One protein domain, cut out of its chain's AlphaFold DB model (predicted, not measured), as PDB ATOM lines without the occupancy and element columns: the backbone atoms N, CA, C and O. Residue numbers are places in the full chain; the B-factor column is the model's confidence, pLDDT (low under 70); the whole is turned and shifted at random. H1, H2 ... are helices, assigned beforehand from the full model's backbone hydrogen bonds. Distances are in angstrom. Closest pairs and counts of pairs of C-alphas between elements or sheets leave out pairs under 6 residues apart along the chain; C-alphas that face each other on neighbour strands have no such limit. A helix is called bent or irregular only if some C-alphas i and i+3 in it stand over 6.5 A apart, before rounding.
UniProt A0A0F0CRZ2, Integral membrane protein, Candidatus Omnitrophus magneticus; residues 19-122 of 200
ATOM      1  N   VAL A  19      71.871  61.184 -12.577       91.94
ATOM      2  CA  VAL A  19      70.518  60.604 -12.649       91.94
ATOM      3  C   VAL A  19      70.579  59.080 -12.615       91.94
ATOM      4  O   VAL A  19      69.808  58.432 -11.906       91.94
ATOM      5  N   PHE A  20      71.538  58.499 -13.334       92.81
ATOM      6  CA  PHE A  20      71.770  57.061 -13.322       92.81
ATOM      7  C   PHE A  20      72.188  56.554 -11.933       92.81
ATOM      8  O   PHE A  20      71.687  55.531 -11.464       92.81
ATOM      9  N   LYS A  21      73.087  57.259 -11.241       94.75
ATOM     10  CA  LYS A  21      73.515  56.904  -9.880       94.75
ATOM     11  C   LYS A  21      72.386  57.015  -8.865       94.75
ATOM     12  O   LYS A  21      72.276  56.144  -8.005       94.75
ATOM     13  N   GLU A  22      71.534  58.026  -8.981       93.94
ATOM     14  CA  GLU A  22      70.359  58.166  -8.125       93.94
ATOM     15  C   GLU A  22      69.370  57.019  -8.332       93.94
ATOM     16  O   GLU A  22      68.957  56.391  -7.357       93.94
ATOM     17  N   ALA A  23      69.051  56.684  -9.587       94.12
ATOM     18  CA  ALA A  23      68.190  55.550  -9.914       94.12
ATOM     19  C   ALA A  23      68.749  54.236  -9.339       94.12
ATOM     20  O   ALA A  23      68.041  53.499  -8.653       94.12
ATOM     21  N   ASN A  24      70.046  53.983  -9.526       94.19
ATOM     22  CA  ASN A  24      70.706  52.809  -8.955       94.19
ATOM     23  C   ASN A  24      70.673  52.796  -7.422       94.19
ATOM     24  O   ASN A  24      70.569  51.729  -6.824       94.19
ATOM     25  N   ALA A  25      70.792  53.952  -6.765       95.00
ATOM     26  CA  ALA A  25      70.712  54.032  -5.312       95.00
ATOM     27  C   ALA A  25      69.304  53.671  -4.813       95.00
ATOM     28  O   ALA A  25      69.185  52.879  -3.881       95.00
ATOM     29  N   VAL A  26      68.247  54.158  -5.476       94.56
ATOM     30  CA  VAL A  26      66.847  53.772  -5.200       94.56
ATOM     31  C   VAL A  26      66.674  52.252  -5.309       94.56
ATOM     32  O   VAL A  26      66.128  51.628  -4.397       94.56
ATOM     33  N   GLU A  27      67.168  51.646  -6.392       93.75
ATOM     34  CA  GLU A  27      67.075  50.199  -6.614       93.75
ATOM     35  C   GLU A  27      67.842  49.400  -5.551       93.75
ATOM     36  O   GLU A  27      67.306  48.457  -4.967       93.75
ATOM     37  N   LYS A  28      69.083  49.801  -5.252       93.75
ATOM     38  CA  LYS A  28      69.903  49.154  -4.221       93.75
ATOM     39  C   LYS A  28      69.232  49.196  -2.860       93.75
ATOM     40  O   LYS A  28      69.185  48.167  -2.198       93.75
ATOM     41  N   ILE A  29      68.669  50.341  -2.467       94.00
ATOM     42  CA  ILE A  29      67.942  50.420  -1.203       94.00
ATOM     43  C   ILE A  29      66.762  49.446  -1.218       94.00
ATOM     44  O   ILE A  29      66.603  48.679  -0.272       94.00
ATOM     45  N   HIS A  30      65.955  49.434  -2.283       92.88
ATOM     46  CA  HIS A  30      64.819  48.518  -2.378       92.88
ATOM     47  C   HIS A  30      65.239  47.045  -2.232       92.88
ATOM     48  O   HIS A  30      64.606  46.292  -1.489       92.88
ATOM     49  N   ASN A  31      66.336  46.651  -2.879       91.25
ATOM     50  CA  ASN A  31      66.879  45.298  -2.797       91.25
ATOM     51  C   ASN A  31      67.437  44.976  -1.399       91.25
ATOM     52  O   ASN A  31      67.149  43.912  -0.850       91.25
ATOM     53  N   ASP A  32      68.170  45.908  -0.782       91.56
ATOM     54  CA  ASP A  32      68.736  45.745   0.563       91.56
ATOM     55  C   ASP A  32      67.641  45.607   1.632       91.56
ATOM     56  O   ASP A  32      67.807  44.867   2.605       91.56
ATOM     57  N   LEU A  33      66.478  46.247   1.436       92.56
ATOM     58  CA  LEU A  33      65.331  46.131   2.343       92.56
ATOM     59  C   LEU A  33      64.817  44.692   2.491       92.56
ATOM     60  O   LEU A  33      64.195  44.377   3.505       92.56
ATOM     61  N   ALA A  34      65.101  43.790   1.542       90.62
ATOM     62  CA  ALA A  34      64.739  42.376   1.654       90.62
ATOM     63  C   ALA A  34      65.400  41.665   2.850       90.62
ATOM     64  O   ALA A  34      64.906  40.626   3.289       90.62
ATOM     65  N   ILE A  35      66.493  42.221   3.379       91.50
ATOM     66  CA  ILE A  35      67.255  41.682   4.512       91.50
ATOM     67  C   ILE A  35      66.584  42.003   5.854       91.50
ATOM     68  O   ILE A  35      66.792  41.284   6.833       91.50
ATOM     69  N   PHE A  36      65.776  43.062   5.898       92.56
ATOM     70  CA  PHE A  36      65.176  43.588   7.116       92.56
ATOM     71  C   PHE A  36      63.758  43.048   7.334       92.56
ATOM     72  O   PHE A  36      63.052  42.668   6.397       92.56
ATOM     73  N   GLY A  37      63.341  43.011   8.599       90.62
ATOM     74  CA  GLY A  37      62.003  42.573   8.991       90.62
ATOM     75  C   GLY A  37      60.919  43.641   8.813       90.62
ATOM     76  O   GLY A  37      61.184  44.834   8.647       90.62
ATOM     77  N   GLU A  38      59.664  43.204   8.909       90.38
ATOM     78  CA  GLU A  38      58.511  44.103   9.021       90.38
ATOM     79  C   GLU A  38      58.429  44.741  10.424       90.38
ATOM     80  O   GLU A  38      58.850  44.116  11.406       90.38
ATOM     81  N   PRO A  39      57.881  45.967  10.562       90.31
ATOM     82  CA  PRO A  39      57.265  46.809   9.520       90.31
ATOM     83  C   PRO A  39      58.256  47.688   8.730       90.31
ATOM     84  O   PRO A  39      57.871  48.339   7.763       90.31
ATOM     85  N   PHE A  40      59.532  47.718   9.128       91.94
ATOM     86  CA  PHE A  40      60.537  48.627   8.564       91.94
ATOM     87  C   PHE A  40      60.694  48.468   7.047       91.94
ATOM     88  O   PHE A  40      60.694  49.457   6.312       91.94
ATOM     89  N   LYS A  41      60.764  47.220   6.570       91.94
ATOM     90  CA  LYS A  41      60.858  46.900   5.142       91.94
ATOM     91  C   LYS A  41      59.735  47.546   4.324       91.94
ATOM     92  O   LYS A  41      60.019  48.237   3.345       91.94
ATOM     93  N   SER A  42      58.473  47.314   4.690       90.88
ATOM     94  CA  SER A  42      57.332  47.815   3.915       90.88
ATOM     95  C   SER A  42      57.178  49.335   3.995       90.88
ATOM     96  O   SER A  42      56.828  49.961   2.993       90.88
ATOM     97  N   GLU A  43      57.482  49.940   5.145       92.56
ATOM     98  CA  GLU A  43      57.455  51.395   5.317       92.56
ATOM     99  C   GLU A  43      58.483  52.084   4.419       92.56
ATOM    100  O   GLU A  43      58.105  52.910   3.588       92.56
ATOM    101  N   VAL A  44      59.760  51.702   4.511       93.12
ATOM    102  CA  VAL A  44      60.829  52.342   3.727       93.12
ATOM    103  C   VAL A  44      60.661  52.064   2.231       93.12
ATOM    104  O   VAL A  44      60.826  52.975   1.420       93.12
ATOM    105  N   SER A  45      60.258  50.847   1.853       92.19
ATOM    106  CA  SER A  45      60.023  50.487   0.449       92.19
ATOM    107  C   SER A  45      58.941  51.365  -0.185       92.19
ATOM    108  O   SER A  45      59.135  51.924  -1.267       92.19
ATOM    109  N   ARG A  46      57.822  51.575   0.523       92.44
ATOM    110  CA  ARG A  46      56.744  52.458   0.064       92.44
ATOM    111  C   ARG A  46      57.215  53.903  -0.078       92.44
ATOM    112  O   ARG A  46      56.901  54.541  -1.081       92.44
ATOM    113  N   GLU A  47      57.945  54.429   0.905       93.56
ATOM    114  CA  GLU A  47      58.425  55.814   0.851       93.56
ATOM    115  C   GLU A  47      59.426  56.035  -0.292       93.56
ATOM    116  O   GLU A  47      59.367  57.072  -0.948       93.56
ATOM    117  N   ILE A  48      60.278  55.054  -0.602       93.75
ATOM    118  CA  ILE A  48      61.240  55.136  -1.713       93.75
ATOM    119  C   ILE A  48      60.556  55.094  -3.075       93.75
ATOM    120  O   ILE A  48      60.894  55.882  -3.958       93.75
ATOM    121  N   VAL A  49      59.553  54.232  -3.253       92.50
ATOM    122  CA  VAL A  49      58.765  54.215  -4.493       92.50
ATOM    123  C   VAL A  49      58.007  55.532  -4.665       92.50
ATOM    124  O   VAL A  49      57.969  56.086  -5.764       92.50
ATOM    125  N   ASN A  50      57.431  56.069  -3.588       92.94
ATOM    126  CA  ASN A  50      56.756  57.365  -3.621       92.94
ATOM    127  C   ASN A  50      57.729  58.519  -3.897       92.94
ATOM    128  O   ASN A  50      57.371  59.449  -4.617       92.94
ATOM    129  N   TYR A  51      58.953  58.455  -3.366       93.19
ATOM    130  CA  TYR A  51      60.036  59.379  -3.691       93.19
ATOM    131  C   TYR A  51      60.345  59.349  -5.188       93.19
ATOM    132  O   TYR A  51      60.238  60.384  -5.841       93.19
ATOM    133  N   ALA A  52      60.627  58.170  -5.748       92.25
ATOM    134  CA  ALA A  52      60.960  58.022  -7.162       92.25
ATOM    135  C   ALA A  52      59.830  58.534  -8.073       92.25
ATOM    136  O   ALA A  52      60.084  59.290  -9.007       92.25
ATOM    137  N   LYS A  53      58.567  58.216  -7.754       91.81
ATOM    138  CA  LYS A  53      57.403  58.768  -8.469       91.81
ATOM    139  C   LYS A  53      57.318  60.285  -8.353       91.81
ATOM    140  O   LYS A  53      57.128  60.959  -9.355       91.81
ATOM    141  N   SER A  54      57.502  60.832  -7.151       90.56
ATOM    142  CA  SER A  54      57.471  62.279  -6.944       90.56
ATOM    143  C   SER A  54      58.577  63.003  -7.710       90.56
ATOM    144  O   SER A  54      58.368  64.147  -8.107       90.56
ATOM    145  N   VAL A  55      59.742  62.377  -7.884       89.69
ATOM    146  CA  VAL A  55      60.832  62.930  -8.691       89.69
ATOM    147  C   VAL A  55      60.419  63.006 -10.160       89.69
ATOM    148  O   VAL A  55      60.541  64.067 -10.758       89.69
ATOM    149  N   VAL A  56      59.879  61.924 -10.722       89.31
ATOM    150  CA  VAL A  56      59.457  61.881 -12.132       89.31
ATOM    151  C   VAL A  56      58.263  62.808 -12.396       89.31
ATOM    152  O   VAL A  56      58.282  63.595 -13.336       89.31
ATOM    153  N   GLU A  57      57.225  62.740 -11.561       86.81
ATOM    154  CA  GLU A  57      55.946  63.423 -11.801       86.81
ATOM    155  C   GLU A  57      55.969  64.910 -11.428       86.81
ATOM    156  O   GLU A  57      55.289  65.703 -12.076       86.81
ATOM    157  N   ASN A  58      56.722  65.295 -10.389       83.25
ATOM    158  CA  ASN A  58      56.728  66.672  -9.886       83.25
ATOM    159  C   ASN A  58      58.068  67.367 -10.144       83.25
ATOM    160  O   ASN A  58      58.095  68.425 -10.767       83.25
ATOM    161  N   GLU A  59      59.188  66.786  -9.690       83.00
ATOM    162  CA  GLU A  59      60.485  67.467  -9.816       83.00
ATOM    163  C   GLU A  59      60.941  67.587 -11.266       83.00
ATOM    164  O   GLU A  59      61.438  68.641 -11.630       83.00
ATOM    165  N   TRP A  60      60.753  66.558 -12.098       83.44
ATOM    166  CA  TRP A  60      61.215  66.575 -13.489       83.44
ATOM    167  C   TRP A  60      60.466  67.585 -14.356       83.44
ATOM    168  O   TRP A  60      61.058  68.214 -15.226       83.44
ATOM    169  N   VAL A  61      59.172  67.785 -14.092       76.94
ATOM    170  CA  VAL A  61      58.352  68.782 -14.798       76.94
ATOM    171  C   VAL A  61      58.783  70.204 -14.427       76.94
ATOM    172  O   VAL A  61      58.805  71.091 -15.280       76.94
ATOM    173  N   GLU A  62      59.167  70.428 -13.167       73.38
ATOM    174  CA  GLU A  62      59.559  71.747 -12.653       73.38
ATOM    175  C   GLU A  62      61.081  71.983 -12.613       73.38
ATOM    176  O   GLU A  62      61.523  73.069 -12.223       73.38
ATOM    177  N   ILE A  63      61.896  71.017 -13.052       70.69
ATOM    178  CA  ILE A  63      63.363  71.051 -12.926       70.69
ATOM    179  C   ILE A  63      63.982  72.262 -13.636       70.69
ATOM    180  O   ILE A  63      64.980  72.808 -13.168       70.69
ATOM    181  N   ASN A  64      63.312  72.750 -14.689       61.88
ATOM    182  CA  ASN A  64      63.655  73.955 -15.452       61.88
ATOM    183  C   ASN A  64      63.652  75.247 -14.622       61.88
ATOM    184  O   ASN A  64      64.184  76.264 -15.059       61.88
ATOM    185  N   HIS A  65      63.032  75.242 -13.442       61.41
ATOM    186  CA  HIS A  65      62.993  76.397 -12.548       61.41
ATOM    187  C   HIS A  65      63.987  76.300 -11.385       61.41
ATOM    188  O   HIS A  65      63.980  77.191 -10.533       61.41
ATOM    189  N   SER A  66      64.810  75.244 -11.330       61.59
ATOM    190  CA  SER A  66      65.792  74.987 -10.262       61.59
ATOM    191  C   SER A  66      65.190  75.079  -8.851       61.59
ATOM    192  O   SER A  66      65.859  75.471  -7.893       61.59
ATOM    193  N   LYS A  67      63.896  74.761  -8.711       62.72
ATOM    194  CA  LYS A  67      63.191  74.802  -7.430       62.72
ATOM    195  C   LYS A  67      62.975  73.380  -6.927       62.72
ATOM    196  O   LYS A  67      62.355  72.591  -7.636       62.72
ATOM    197  N   PRO A  68      63.450  73.041  -5.717       63.81
ATOM    198  CA  PRO A  68      63.094  71.772  -5.102       63.81
ATOM    199  C   PRO A  68      61.581  71.720  -4.884       63.81
ATOM    200  O   PRO A  68      60.973  72.688  -4.414       63.81
ATOM    201  N   HIS A  69      60.971  70.583  -5.217       70.56
ATOM    202  CA  HIS A  69      59.557  70.383  -4.946       70.56
ATOM    203  C   HIS A  69      59.376  69.857  -3.516       70.56
ATOM    204  O   HIS A  69      59.911  68.812  -3.135       70.56
ATOM    205  N   ASN A  70      58.545  70.545  -2.726       74.75
ATOM    206  CA  ASN A  70      58.317  70.253  -1.303       74.75
ATOM    207  C   ASN A  70      57.872  68.803  -1.008       74.75
ATOM    208  O   ASN A  70      57.946  68.358   0.138       74.75
ATOM    209  N   SER A  71      57.335  68.070  -1.989       80.31
ATOM    210  CA  SER A  71      56.896  66.679  -1.803       80.31
ATOM    211  C   SER A  71      58.065  65.703  -1.671       80.31
ATOM    212  O   SER A  71      58.046  64.869  -0.765       80.31
ATOM    213  N   ALA A  72      59.081  65.821  -2.529       83.69
ATOM    214  CA  ALA A  72      60.240  64.936  -2.538       83.69
ATOM    215  C   ALA A  72      61.128  65.161  -1.306       83.69
ATOM    216  O   ALA A  72      61.585  64.191  -0.710       83.69
ATOM    217  N   ASP A  73      61.260  66.408  -0.836       86.31
ATOM    218  CA  ASP A  73      61.944  66.715   0.431       86.31
ATOM    219  C   ASP A  73      61.269  66.037   1.624       86.31
ATOM    220  O   ASP A  73      61.924  65.401   2.450       86.31
ATOM    221  N   LYS A  74      59.934  66.117   1.703       89.88
ATOM    222  CA  LYS A  74      59.169  65.459   2.772       89.88
ATOM    223  C   LYS A  74      59.303  63.939   2.724       89.88
ATOM    224  O   LYS A  74      59.281  63.306   3.774       89.88
ATOM    225  N   LEU A  75      59.373  63.354   1.528       91.62
ATOM    226  CA  LEU A  75      59.575  61.916   1.331       91.62
ATOM    227  C   LEU A  75      60.974  61.493   1.785       91.62
ATOM    228  O   LEU A  75      61.101  60.555   2.570       91.62
ATOM    229  N   LEU A  76      62.002  62.233   1.368       91.31
ATOM    230  CA  LEU A  76      63.386  61.988   1.759       91.31
ATOM    231  C   LEU A  76      63.566  62.089   3.280       91.31
ATOM    232  O   LEU A  76      64.196  61.225   3.886       91.31
ATOM    233  N   GLU A  77      62.937  63.082   3.912       92.31
ATOM    234  CA  GLU A  77      62.956  63.242   5.366       92.31
ATOM    235  C   GLU A  77      62.280  62.072   6.092       92.31
ATOM    236  O   GLU A  77      62.805  61.582   7.092       92.31
ATOM    237  N   ARG A  78      61.149  61.561   5.583       93.06
ATOM    238  CA  ARG A  78      60.515  60.366   6.164       93.06
ATOM    239  C   ARG A  78      61.418  59.142   6.056       93.06
ATOM    240  O   ARG A  78      61.599  58.449   7.056       93.06
ATOM    241  N   ILE A  79      62.033  58.912   4.893       93.38
ATOM    242  CA  ILE A  79      63.007  57.824   4.700       93.38
ATOM    243  C   ILE A  79      64.156  57.965   5.705       93.38
ATOM    244  O   ILE A  79      64.495  56.998   6.387       93.38
ATOM    245  N   ARG A  80      64.707  59.177   5.857       94.06
ATOM    246  CA  ARG A  80      65.774  59.479   6.819       94.06
ATOM    247  C   ARG A  80      65.389  59.094   8.238       94.06
ATOM    248  O   ARG A  80      66.166  58.430   8.916       94.06
ATOM    249  N   VAL A  81      64.205  59.514   8.682       94.38
ATOM    250  CA  VAL A  81      63.698  59.225  10.027       94.38
ATOM    251  C   VAL A  81      63.549  57.720  10.225       94.38
ATOM    252  O   VAL A  81      64.053  57.207  11.222       94.38
ATOM    253  N   HIS A  82      62.939  57.000   9.278       93.00
ATOM    254  CA  HIS A  82      62.798  55.546   9.377       93.00
ATOM    255  C   HIS A  82      64.156  54.850   9.469       93.00
ATOM    256  O   HIS A  82      64.354  54.051  10.379       93.00
ATOM    257  N   ILE A  83      65.102  55.179   8.582       93.12
ATOM    258  CA  ILE A  83      66.439  54.575   8.600       93.12
ATOM    259  C   ILE A  83      67.125  54.891   9.931       93.12
ATOM    260  O   ILE A  83      67.501  53.970  10.635       93.12
ATOM    261  N   TYR A  84      67.216  56.161  10.333       93.31
ATOM    262  CA  TYR A  84      68.043  56.582  11.472       93.31
ATOM    263  C   TYR A  84      67.492  56.143  12.835       93.31
ATOM    264  O   TYR A  84      68.245  56.101  13.805       93.31
ATOM    265  N   THR A  85      66.193  55.855  12.925       93.12
ATOM    266  CA  THR A  85      65.551  55.360  14.154       93.12
ATOM    267  C   THR A  85      65.469  53.837  14.215       93.12
ATOM    268  O   THR A  85      65.072  53.293  15.243       93.12
ATOM    269  N   TYR A  86      65.852  53.137  13.143       93.38
ATOM    270  CA  TYR A  86      65.851  51.684  13.120       93.38
ATOM    271  C   TYR A  86      67.020  51.118  13.929       93.38
ATOM    272  O   TYR A  86      68.180  51.467  13.714       93.38
ATOM    273  N   GLU A  87      66.711  50.185  14.827       92.81
ATOM    274  CA  GLU A  87      67.702  49.420  15.579       92.81
ATOM    275  C   GLU A  87      67.811  47.997  15.002       92.81
ATOM    276  O   GLU A  87      66.875  47.202  15.154       92.81
ATOM    277  N   PRO A  88      68.936  47.641  14.348       92.31
ATOM    278  CA  PRO A  88      69.159  46.302  13.809       92.31
ATOM    279  C   PRO A  88      69.122  45.216  14.890       92.31
ATOM    280  O   PRO A  88      69.899  45.241  15.848       92.31
ATOM    281  N   LYS A  89      68.247  44.220  14.718       91.81
ATOM    282  CA  LYS A  89      67.999  43.171  15.722       91.81
ATOM    283  C   LYS A  89      68.859  41.935  15.501       91.81
ATOM    284  O   LYS A  89      69.299  41.307  16.462       91.81
ATOM    285  N   THR A  90      69.091  41.574  14.241       93.50
ATOM    286  CA  THR A  90      69.856  40.377  13.868       93.50
ATOM    287  C   THR A  90      71.292  40.729  13.479       93.50
ATOM    288  O   THR A  90      71.565  41.829  13.006       93.50
ATOM    289  N   GLU A  91      72.229  39.787  13.628       94.19
ATOM    290  CA  GLU A  91      73.617  39.979  13.165       94.19
ATOM    291  C   GLU A  91      73.687  40.250  11.656       94.19
ATOM    292  O   GLU A  91      74.509  41.039  11.195       94.19
ATOM    293  N   ARG A  92      72.763  39.655  10.886       92.75
ATOM    294  CA  ARG A  92      72.615  39.938   9.457       92.75
ATOM    295  C   ARG A  92      72.213  41.396   9.225       92.75
ATOM    296  O   ARG A  92      72.863  42.074   8.440       92.75
ATOM    297  N   GLU A  93      71.194  41.894   9.919       94.31
ATOM    298  CA  GLU A  93      70.784  43.300   9.801       94.31
ATOM    299  C   GLU A  93      71.906  44.255  10.219       94.31
ATOM    300  O   GLU A  93      72.157  45.223   9.516       94.31
ATOM    301  N   LYS A  94      72.630  43.975  11.312       94.50
ATOM    302  CA  LYS A  94      73.763  44.811  11.753       94.50
ATOM    303  C   LYS A  94      74.865  44.903  10.702       94.50
ATOM    304  O   LYS A  94      75.437  45.972  10.519       94.50
ATOM    305  N   PHE A  95      75.152  43.797  10.017       95.50
ATOM    306  CA  PHE A  95      76.149  43.762   8.951       95.50
ATOM    307  C   PHE A  95      75.714  44.574   7.722       95.50
ATOM    308  O   PHE A  95      76.537  45.269   7.132       95.50
ATOM    309  N   PHE A  96      74.431  44.516   7.349       94.06
ATOM    310  CA  PHE A  96      73.911  45.176   6.143       94.06
ATOM    311  C   PHE A  96      73.428  46.620   6.354       94.06
ATOM    312  O   PHE A  96      73.399  47.401   5.407       94.06
ATOM    313  N   TYR A  97      73.094  47.016   7.583       95.50
ATOM    314  CA  TYR A  97      72.588  48.354   7.901       95.50
ATOM    315  C   TYR A  97      73.512  49.512   7.464       95.50
ATOM    316  O   TYR A  97      73.001  50.494   6.923       95.50
ATOM    317  N   PRO A  98      74.854  49.421   7.580       95.06
ATOM    318  CA  PRO A  98      75.747  50.443   7.031       95.06
ATOM    319  C   PRO A  98      75.632  50.617   5.508       95.06
ATOM    320  O   PRO A  98      75.718  51.742   5.026       95.06
ATOM    321  N   PHE A  99      75.400  49.537   4.753       93.94
ATOM    322  CA  PHE A  99      75.232  49.602   3.295       93.94
ATOM    323  C   PHE A  99      73.918  50.287   2.915       93.94
ATOM    324  O   PHE A  99      73.903  51.141   2.032       93.94
ATOM    325  N   LEU A 100      72.839  49.990   3.648       94.88
ATOM    326  CA  LEU A 100      71.560  50.686   3.503       94.88
ATOM    327  C   LEU A 100      71.715  52.198   3.739       94.88
ATOM    328  O   LEU A 100      71.211  53.009   2.960       94.88
ATOM    329  N   LEU A 101      72.434  52.580   4.800       95.38
ATOM    330  CA  LEU A 101      72.694  53.980   5.131       95.38
ATOM    331  C   LEU A 101      73.521  54.684   4.044       95.38
ATOM    332  O   LEU A 101      73.231  55.830   3.705       95.38
ATOM    333  N   GLU A 102      74.525  54.005   3.492       95.75
ATOM    334  CA  GLU A 102      75.365  54.532   2.415       95.75
ATOM    335  C   GLU A 102      74.585  54.716   1.110       95.75
ATOM    336  O   GLU A 102      74.696  55.754   0.457       95.75
ATOM    337  N   ASN A 103      73.732  53.752   0.755       94.81
ATOM    338  CA  ASN A 103      72.872  53.866  -0.420       94.81
ATOM    339  C   ASN A 103      71.859  55.015  -0.255       94.81
ATOM    340  O   ASN A 103      71.641  55.778  -1.196       94.81
ATOM    341  N   TYR A 104      71.306  55.210   0.950       95.50
ATOM    342  CA  TYR A 104      70.474  56.379   1.265       95.50
ATOM    343  C   TYR A 104      71.238  57.704   1.113       95.50
ATOM    344  O   TYR A 104      70.722  58.638   0.498       95.50
ATOM    345  N   ARG A 105      72.467  57.793   1.637       95.31
ATOM    346  CA  ARG A 105      73.312  58.990   1.488       95.31
ATOM    347  C   ARG A 105      73.614  59.280   0.027       95.31
ATOM    348  O   ARG A 105      73.382  60.399  -0.410       95.31
ATOM    349  N   THR A 106      74.013  58.258  -0.728       95.88
ATOM    350  CA  THR A 106      74.263  58.363  -2.170       95.88
ATOM    351  C   THR A 106      73.029  58.899  -2.897       95.88
ATOM    352  O   THR A 106      73.139  59.837  -3.674       95.88
ATOM    353  N   MET A 107      71.835  58.362  -2.621       94.62
ATOM    354  CA  MET A 107      70.589  58.852  -3.223       94.62
ATOM    355  C   MET A 107      70.346  60.339  -2.912       94.62
ATOM    356  O   MET A 107      70.032  61.117  -3.813       94.62
ATOM    357  N   ALA A 108      70.506  60.742  -1.647       93.62
ATOM    358  CA  ALA A 108      70.313  62.126  -1.221       93.62
ATOM    359  C   ALA A 108      71.342  63.084  -1.848       93.62
ATOM    360  O   ALA A 108      70.975  64.173  -2.288       93.62
ATOM    361  N   GLU A 109      72.609  62.673  -1.920       94.75
ATOM    362  CA  GLU A 109      73.698  63.428  -2.545       94.75
ATOM    363  C   GLU A 109      73.462  63.607  -4.046       94.75
ATOM    364  O   GLU A 109      73.504  64.734  -4.535       94.75
ATOM    365  N   MET A 110      73.115  62.533  -4.768       94.56
ATOM    366  CA  MET A 110      72.843  62.619  -6.207       94.56
ATOM    367  C   MET A 110      71.645  63.530  -6.511       94.56
ATOM    368  O   MET A 110      71.703  64.310  -7.461       94.56
ATOM    369  N   ARG A 111      70.593  63.530  -5.674       91.31
ATOM    370  CA  ARG A 111      69.482  64.487  -5.824       91.31
ATOM    371  C   ARG A 111      69.941  65.933  -5.650       91.31
ATOM    372  O   ARG A 111      69.527  66.796  -6.422       91.31
ATOM    373  N   ILE A 112      70.763  66.216  -4.639       89.88
ATOM    374  CA  ILE A 112      71.297  67.566  -4.415       89.88
ATOM    375  C   ILE A 112      72.147  67.996  -5.613       89.88
ATOM    376  O   ILE A 112      71.934  69.087  -6.139       89.88
ATOM    377  N   ASP A 113      73.042  67.131  -6.088       90.62
ATOM    378  CA  ASP A 113      73.879  67.412  -7.255       90.62
ATOM    379  C   ASP A 113      73.034  67.666  -8.511       90.62
ATOM    380  O   ASP A 113      73.302  68.615  -9.248       90.62
ATOM    381  N   ARG A 114      71.956  66.895  -8.717       89.06
ATOM    382  CA  ARG A 114      70.993  67.119  -9.805       89.06
ATOM    383  C   ARG A 114      70.343  68.501  -9.717       89.06
ATOM    384  O   ARG A 114      70.282  69.206 -10.720       89.06
ATOM    385  N   LEU A 115      69.870  68.901  -8.535       86.19
ATOM    386  CA  LEU A 115      69.237  70.210  -8.317       86.19
ATOM    387  C   LEU A 115      70.224  71.376  -8.467       86.19
ATOM    388  O   LEU A 115      69.848  72.447  -8.933       86.19
ATOM    389  N   ILE A 116      71.490  71.186  -8.089       85.12
ATOM    390  CA  ILE A 116      72.541  72.185  -8.309       85.12
ATOM    391  C   ILE A 116      72.835  72.314  -9.807       85.12
ATOM    392  O   ILE A 116      72.941  73.426 -10.322       85.12
ATOM    393  N   MET A 117      72.935  71.187 -10.517       83.62
ATOM    394  CA  MET A 117      73.212  71.175 -11.954       83.62
ATOM    395  C   MET A 117      72.043  71.680 -12.802       83.62
ATOM    396  O   MET A 117      72.276  72.242 -13.867       83.62
ATOM    397  N   SER A 118      70.795  71.564 -12.339       80.19
ATOM    398  CA  SER A 118      69.650  72.143 -13.053       80.19
ATOM    399  C   SER A 118      69.625  73.673 -13.045       80.19
ATOM    400  O   SER A 118      68.920  74.268 -13.853       80.19
ATOM    401  N   GLY A 119      70.375  74.321 -12.149       74.00
ATOM    402  CA  GLY A 119      70.568  75.775 -12.132       74.00
ATOM    403  C   GLY A 119      71.947  76.232 -12.607       74.00
ATOM    404  O   GLY A 119      72.239  77.430 -12.567       74.00
ATOM    405  N   SER A 120      72.825  75.306 -13.004       72.69
ATOM    406  CA  SER A 120      74.169  75.650 -13.464       72.69
ATOM    407  C   SER A 120      74.152  76.015 -14.942       72.69
ATOM    408  O   SER A 120      73.683  75.236 -15.760       72.69
ATOM    409  N   HIS A 121      74.726  77.172 -15.258       73.69
ATOM    410  CA  HIS A 121      74.945  77.653 -16.618       73.69
ATOM    411  C   HIS A 121      76.420  77.976 -16.817       73.69
ATOM    412  O   HIS A 121      77.119  78.343 -15.859       73.69
ATOM    413  N   LEU A 122      76.890  77.932 -18.060       78.75
ATOM    414  CA  LEU A 122      78.192  78.472 -18.413       78.75
ATOM    415  C   LEU A 122      78.269  79.953 -17.995       78.75
ATOM    416  O   LEU A 122      77.365  80.745 -18.285       78.75
TER     417      LEU A 122
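This is residues 19 to 122 of the 200 residues of the protein "Integral membrane protein" of Candidatus Omnitrophus magneticus (UniProt A0A0F0CRZ2). Four helices make a long rod, an up-and-down bundle in which each helix runs against the one before it. H1 packs along H4 and also on part of H2, H3 packs on H2, and the side between H3 and H4 is looser. The printed part has 104 residues with four named helices, in the order H1, H2, H3, H4, and no named strand; the class is all helix. The whole is compact, with a radius of gyration of the C-alphas of 14.4 A, and the C-alphas span 50 by 23 by 19 A.

H1, residues 19 to 35, begins at C-alpha 19 at (70.518, 60.604, -12.649) and is 25.8 A from first to last C-alpha. H2, residues 40 to 65, is 35.0 A long and begins at C-alpha 40 at (60.537, 48.627, 8.564). H2 has a kink of 48 degrees near residue 59 and is irregular: C-alphas 61 and 64 are 7.4 A apart. H3, residues 70 to 85, is 22.7 A long. H4, residues 91 to 117, is the longest helix, 40.1 A, and ends at C-alpha 117 at (73.212, 71.175, -11.954). H4 has a kink of 27 degrees near residue 98 and is irregular, but only just: C-alphas 95 and 98 are 7.0 A apart.

H1 and H2 form a helical hairpin; they touch, H2 with residues 41 to 52 alone, and the closest C-alphas, of Leu 33 and Lys 41, are 5.3 A apart. Their tilt is shallow, 11 degrees, opposite ways. H1 touches H4 with 29 pairs of C-alphas within 8 A, the closest being Glu 22 and Met 107 at 5.0 A; the tilt is shallow, 19 degrees, opposite ways. H2 and H3, also a hairpin, touch most closely at the C-alphas of Tyr 51 and Leu 75, 5.6 A apart, at a shallow tilt of 27 degrees. The hairpin of H3 and H4 only just touches, with 3 pairs of C-alphas within 8 A; the closest are Ile 83 and Leu 101 at 7.2 A, at a shallow tilt of 22 degrees. H2 and H4 are close but not clearly touching, and H1 and H3 are apart. In H3 every O i to N i+4 pair is within hydrogen-bond range; the counts are 11 of 13 in H1, 18 of 22 in H2 and 21 of 23 in H4.

The two C-alphas farthest apart, of Thr 90 and Leu 122, are 50.6 A apart. The printed part has no cut, and its three links between helices are tight. The mean pLDDT of the printed part is 88.9, and residues 64 to 68 are under 70.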